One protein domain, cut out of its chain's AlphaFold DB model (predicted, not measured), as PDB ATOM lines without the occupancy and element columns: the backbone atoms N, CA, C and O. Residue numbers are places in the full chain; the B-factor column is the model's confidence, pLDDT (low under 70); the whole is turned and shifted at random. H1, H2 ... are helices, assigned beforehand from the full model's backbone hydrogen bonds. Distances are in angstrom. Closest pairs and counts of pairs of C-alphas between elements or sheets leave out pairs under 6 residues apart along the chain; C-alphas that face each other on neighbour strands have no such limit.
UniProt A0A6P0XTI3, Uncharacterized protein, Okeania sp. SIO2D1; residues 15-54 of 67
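AT A GLANCE: This is residues 15 to 54 of the 67 residues of an uncharacterized protein of Okeania sp. SIO2D1 (UniProt A0A6P0XTI3). Picture a rod drawn out along helix H2, with a small curled head of H1 and its link at one end and H3 reaching out beyond the other, touching no helix. The printed part has 40 residues with three named helices, H1, H2, H3, and no named strand: all helix. It is extended, with a radius of gyration of the C-alphas of 16.3 A and spans of 50 by 14 by 12 A.

IN THESE COORDINATES: Find C-alpha 15 at (-42.784, 23.959, 219.406), where H1, residues 15 to 18, begins. H2, residues 25 to 40, runs 22.8 A from C-alpha 25 at (-44.915, 28.399, 210.234). H3, residues 44 to 54, runs 16.7 A to C-alpha 54 at (-13.957, 61.956, 210.363).

HOW THE PARTS SIT: H1 and H2 only just touch, with 3 pairs of C-alphas within 8 A, through residues 25 to 28 of H2 alone; the closest C-alphas, of Ile 17 and Ile 25, are 7.5 A apart. H3 is apart from H1 and H2. Every O i to N i+4 pair of H2 is within hydrogen-bond range, against 2 of 7 in H3, where 3 of 8 O i to N i+3 pairs are; H1 is too short for an i+4 pair.

THE WHOLE: The farthest C-alphas, of Ala 18 and Leu 54, are 50.0 A apart. Residues 32 to 54 stand free. The printed part has no cut; the link H1 to H2 is short, H2 to H3 tight. Residues 41 to 54 have pLDDT under 70.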
ATOM      1  N   SER A  15     -42.982  23.658 217.983       96.19
ATOM      2  CA  SER A  15     -42.784  23.959 219.406       96.19
ATOM      3  C   SER A  15     -42.785  25.463 219.704       96.19
ATOM      4  O   SER A  15     -43.263  25.877 220.756       96.19
ATOM      5  N   GLN A  16     -42.266  26.298 218.796       94.38
ATOM      6  CA  GLN A  16     -42.262  27.753 218.970       94.38
ATOM      7  C   GLN A  16     -43.662  28.344 218.762       94.38
ATOM      8  O   GLN A  16     -44.039  29.276 219.472       94.38
ATOM      9  N   ILE A  17     -44.446  27.773 217.844       94.62
ATOM     10  CA  ILE A  17     -45.851  28.144 217.632       94.62
ATOM     11  C   ILE A  17     -46.695  27.747 218.846       94.62
ATOM     12  O   ILE A  17     -47.441  28.568 219.367       94.62
ATOM     13  N   ALA A  18     -46.518  26.528 219.367       94.56
ATOM     14  CA  ALA A  18     -47.221  26.057 220.563       94.56
ATOM     15  C   ALA A  18     -46.919  26.914 221.806       94.56
ATOM     16  O   ALA A  18     -47.774  27.090 222.667       94.56
ATOM     17  N   LYS A  19     -45.713  27.493 221.881       95.25
ATOM     18  CA  LYS A  19     -45.320  28.460 222.921       95.25
ATOM     19  C   LYS A  19     -45.915  29.859 222.717       95.25
ATOM     20  O   LYS A  19     -45.642  30.745 223.520       95.25
ATOM     21  N   GLY A  20     -46.662  30.089 221.638       93.06
ATOM     22  CA  GLY A  20     -47.217  31.395 221.281       93.06
ATOM     23  C   GLY A  20     -46.178  32.396 220.773       93.06
ATOM     24  O   GLY A  20     -46.486  33.577 220.643       93.06
ATOM     25  N   LYS A  21     -44.945  31.957 220.480       92.50
ATOM     26  CA  LYS A  21     -43.883  32.845 219.980       92.50
ATOM     27  C   LYS A  21     -44.127  33.271 218.531       92.50
ATOM     28  O   LYS A  21     -43.738  34.371 218.147       92.50
ATOM     29  N   TYR A  22     -44.769  32.410 217.743       94.56
ATOM     30  CA  TYR A  22     -45.153  32.679 216.359       94.56
ATOM     31  C   TYR A  22     -46.582  32.195 216.107       94.56
ATOM     32  O   TYR A  22     -47.009  31.188 216.661       94.56
ATOM     33  N   THR A  23     -47.301  32.896 215.239       92.50
ATOM     34  CA  THR A  23     -48.704  32.624 214.884       92.50
ATOM     35  C   THR A  23     -48.823  31.451 213.913       92.50
ATOM     36  O   THR A  23     -49.823  30.740 213.905       92.50
ATOM     37  N   ASN A  24     -47.816  31.251 213.060       91.94
ATOM     38  CA  ASN A  24     -47.789  30.197 212.051       91.94
ATOM     39  C   ASN A  24     -46.348  29.895 211.601       91.94
ATOM     40  O   ASN A  24     -45.395  30.573 211.992       91.94
ATOM     41  N   ILE A  25     -46.207  28.863 210.763       90.31
ATOM     42  CA  ILE A  25     -44.915  28.399 210.234       90.31
ATOM     43  C   ILE A  25     -44.233  29.490 209.404       90.31
ATOM     44  O   ILE A  25     -43.036  29.699 209.565       90.31
ATOM     45  N   GLN A  26     -44.985  30.211 208.565       90.12
ATOM     46  CA  GLN A  26     -44.431  31.268 207.708       90.12
ATOM     47  C   GLN A  26     -43.775  32.371 208.542       90.12
ATOM     48  O   GLN A  26     -42.623  32.702 208.306       90.12
ATOM     49  N   GLN A  27     -44.431  32.837 209.608       93.00
ATOM     50  CA  GLN A  27     -43.871  33.856 210.496       93.00
ATOM     51  C   GLN A  27     -42.562  33.401 211.165       93.00
ATOM     52  O   GLN A  27     -41.646  34.202 211.354       93.00
ATOM     53  N   ALA A  28     -42.462  32.121 211.535       92.25
ATOM     54  CA  ALA A  28     -41.237  31.569 212.107       92.25
ATOM     55  C   ALA A  28     -40.098  31.513 211.073       92.25
ATOM     56  O   ALA A  28     -38.955  31.830 211.402       92.25
ATOM     57  N   VAL A  29     -40.417  31.143 209.829       91.06
ATOM     58  CA  VAL A  29     -39.466  31.108 208.708       91.06
ATOM     59  C   VAL A  29     -39.005  32.520 208.343       91.06
ATOM     60  O   VAL A  29     -37.802  32.748 208.251       91.06
ATOM     61  N   ASP A  30     -39.918  33.484 208.239       92.38
ATOM     62  CA  ASP A  30     -39.597  34.888 207.960       92.38
ATOM     63  C   ASP A  30     -38.663  35.471 209.027       92.38
ATOM     64  O   ASP A  30     -37.691  36.161 208.718       92.38
ATOM     65  N   ALA A  31     -38.918  35.161 210.303       93.12
ATOM     66  CA  ALA A  31     -38.053  35.584 211.396       93.12
ATOM     67  C   ALA A  31     -36.648  34.969 211.292       93.12
ATOM     68  O   ALA A  31     -35.659  35.668 211.520       93.12
ATOM     69  N   ALA A  32     -36.545  33.686 210.930       91.56
ATOM     70  CA  ALA A  32     -35.263  33.016 210.732       91.56
ATOM     71  C   ALA A  32     -34.480  33.620 209.553       91.56
ATOM     72  O   ALA A  32     -33.293  33.905 209.694       91.56
ATOM     73  N   LEU A  33     -35.151  33.889 208.429       91.50
ATOM     74  CA  LEU A  33     -34.545  34.521 207.255       91.50
ATOM     75  C   LEU A  33     -34.067  35.943 207.549       91.50
ATOM     76  O   LEU A  33     -32.947  36.294 207.200       91.50
ATOM     77  N   LYS A  34     -34.857  36.742 208.269       90.88
ATOM     78  CA  LYS A  34     -34.456  38.096 208.674       90.88
ATOM     79  C   LYS A  34     -33.249  38.095 209.616       90.88
ATOM     80  O   LYS A  34     -32.443  39.023 209.602       90.88
ATOM     81  N   LEU A  35     -33.129  37.080 210.473       90.81
ATOM     82  CA  LEU A  35     -31.944  36.898 211.313       90.81
ATOM     83  C   LEU A  35     -30.723  36.476 210.497       90.81
ATOM     84  O   LEU A  35     -29.617  36.874 210.851       90.81
ATOM     85  N   LEU A  36     -30.912  35.688 209.438       89.44
ATOM     86  CA  LEU A  36     -29.847  35.306 208.515       89.44
ATOM     87  C   LEU A  36     -29.359  36.518 207.712       89.44
ATOM     88  O   LEU A  36     -28.169  36.796 207.701       89.44
ATOM     89  N   GLU A  37     -30.277  37.307 207.153       87.69
ATOM     90  CA  GLU A  37     -29.965  38.550 206.435       87.69
ATOM     91  C   GLU A  37     -29.170  39.528 207.314       87.69
ATOM     92  O   GLU A  37     -28.158  40.074 206.894       87.69
ATOM     93  N   LYS A  38     -29.555  39.683 208.585       84.56
ATOM     94  CA  LYS A  38     -28.804  40.506 209.546       84.56
ATOM     95  C   LYS A  38     -27.403  39.990 209.873       84.56
ATOM     96  O   LYS A  38     -26.595  40.776 210.345       84.56
ATOM     97  N   GLN A  39     -27.141  38.695 209.716       80.81
ATOM     98  CA  GLN A  39     -25.818  38.111 209.955       80.81
ATOM     99  C   GLN A  39     -24.918  38.237 208.723       80.81
ATOM    100  O   GLN A  39     -23.722  38.468 208.873       80.81
ATOM    101  N   GLU A  40     -25.495  38.151 207.524       71.31
ATOM    102  CA  GLU A  40     -24.804  38.478 206.270       71.31
ATOM    103  C   GLU A  40     -24.403  39.964 206.233       71.31
ATOM    104  O   GLU A  40     -23.350  40.316 205.711       71.31
ATOM    105  N   ILE A  41     -25.184  40.832 206.888       61.66
ATOM    106  CA  ILE A  41     -24.797  42.215 207.192       61.66
ATOM    107  C   ILE A  41     -23.868  42.217 208.424       61.66
ATOM    108  O   ILE A  41     -24.230  42.640 209.521       61.66
ATOM    109  N   THR A  42     -22.647  41.711 208.272       57.94
ATOM    110  CA  THR A  42     -21.558  41.893 209.247       57.94
ATOM    111  C   THR A  42     -20.411  42.694 208.614       57.94
ATOM    112  O   THR A  42     -20.242  42.727 207.403       57.94
ATOM    113  N   PRO A  43     -19.553  43.324 209.424       53.69
ATOM    114  CA  PRO A  43     -19.489  44.728 209.847       53.69
ATOM    115  C   PRO A  43     -18.940  45.730 208.804       53.69
ATOM    116  O   PRO A  43     -18.682  46.881 209.159       53.69
ATOM    117  N   THR A  44     -18.731  45.336 207.546       51.03
ATOM    118  CA  THR A  44     -18.040  46.174 206.543       51.03
ATOM    119  C   THR A  44     -18.778  47.478 206.221       51.03
ATOM    120  O   THR A  44     -18.140  48.512 206.055       51.03
ATOM    121  N   GLU A  45     -20.111  47.498 206.268       53.00
ATOM    122  CA  GLU A  45     -20.892  48.737 206.087       53.00
ATOM    123  C   GLU A  45     -20.906  49.662 207.323       53.00
ATOM    124  O   GLU A  45     -21.255  50.843 207.218       53.00
ATOM    125  N   LEU A  46     -20.542  49.163 208.514       49.91
ATOM    126  CA  LEU A  46     -20.520  49.979 209.735       49.91
ATOM    127  C   LEU A  46     -19.209  50.781 209.867       49.91
ATOM    128  O   LEU A  46     -19.216  51.888 210.418       49.91
ATOM    129  N   GLU A  47     -18.102  50.265 209.322       51.88
ATOM    130  CA  GLU A  47     -16.820  50.982 209.267       51.88
ATOM    131  C   GLU A  47     -16.812  52.083 208.193       51.88
ATOM    132  O   GLU A  47     -16.305  53.181 208.442       51.88
ATOM    133  N   GLU A  48     -17.452  51.865 207.040       52.41
ATOM    134  CA  GLU A  48     -17.512  52.868 205.963       52.41
ATOM    135  C   GLU A  48     -18.289  54.134 206.365       52.41
ATOM    136  O   GLU A  48     -17.885  55.253 206.043       52.41
ATOM    137  N   LYS A  49     -19.360  54.001 207.160       51.09
ATOM    138  CA  LYS A  49     -20.107  55.164 207.680       51.09
ATOM    139  C   LYS A  49     -19.373  55.950 208.769       51.09
ATOM    140  O   LYS A  49     -19.721  57.109 209.012       51.09
ATOM    141  N   SER A  50     -18.382  55.348 209.425       54.62
ATOM    142  CA  SER A  50     -17.611  55.997 210.493       54.62
ATOM    143  C   SER A  50     -16.393  56.747 209.942       54.62
ATOM    144  O   SER A  50     -16.106  57.858 210.386       54.62
ATOM    145  N   THR A  51     -15.720  56.209 208.918       53.03
ATOM    146  CA  THR A  51     -14.555  56.863 208.287       53.03
ATOM    147  C   THR A  51     -14.936  58.113 207.490       53.03
ATOM    148  O   THR A  51     -14.236  59.122 207.561       53.03
ATOM    149  N   HIS A  52     -16.089  58.111 206.814       54.75
ATOM    150  CA  HIS A  52     -16.559  59.261 206.027       54.75
ATOM    151  C   HIS A  52     -16.986  60.483 206.859       54.75
ATOM    152  O   HIS A  52     -17.121  61.580 206.315       54.75
ATOM    153  N   GLN A  53     -17.209  60.330 208.169       55.31
ATOM    154  CA  GLN A  53     -17.548  61.457 209.046       55.31
ATOM    155  C   GLN A  53     -16.314  62.123 209.668       55.31
ATOM    156  O   GLN A  53     -16.359  63.320 209.947       55.31
ATOM    157  N   LEU A  54     -15.205  61.395 209.835       55.66
ATOM    158  CA  LEU A  54     -13.957  61.956 210.363       55.66
ATOM    159  C   LEU A  54     -13.217  62.809 209.320       55.66
ATOM    160  O   LEU A  54     -12.655  63.843 209.672       55.66
TER     161      LEU A  54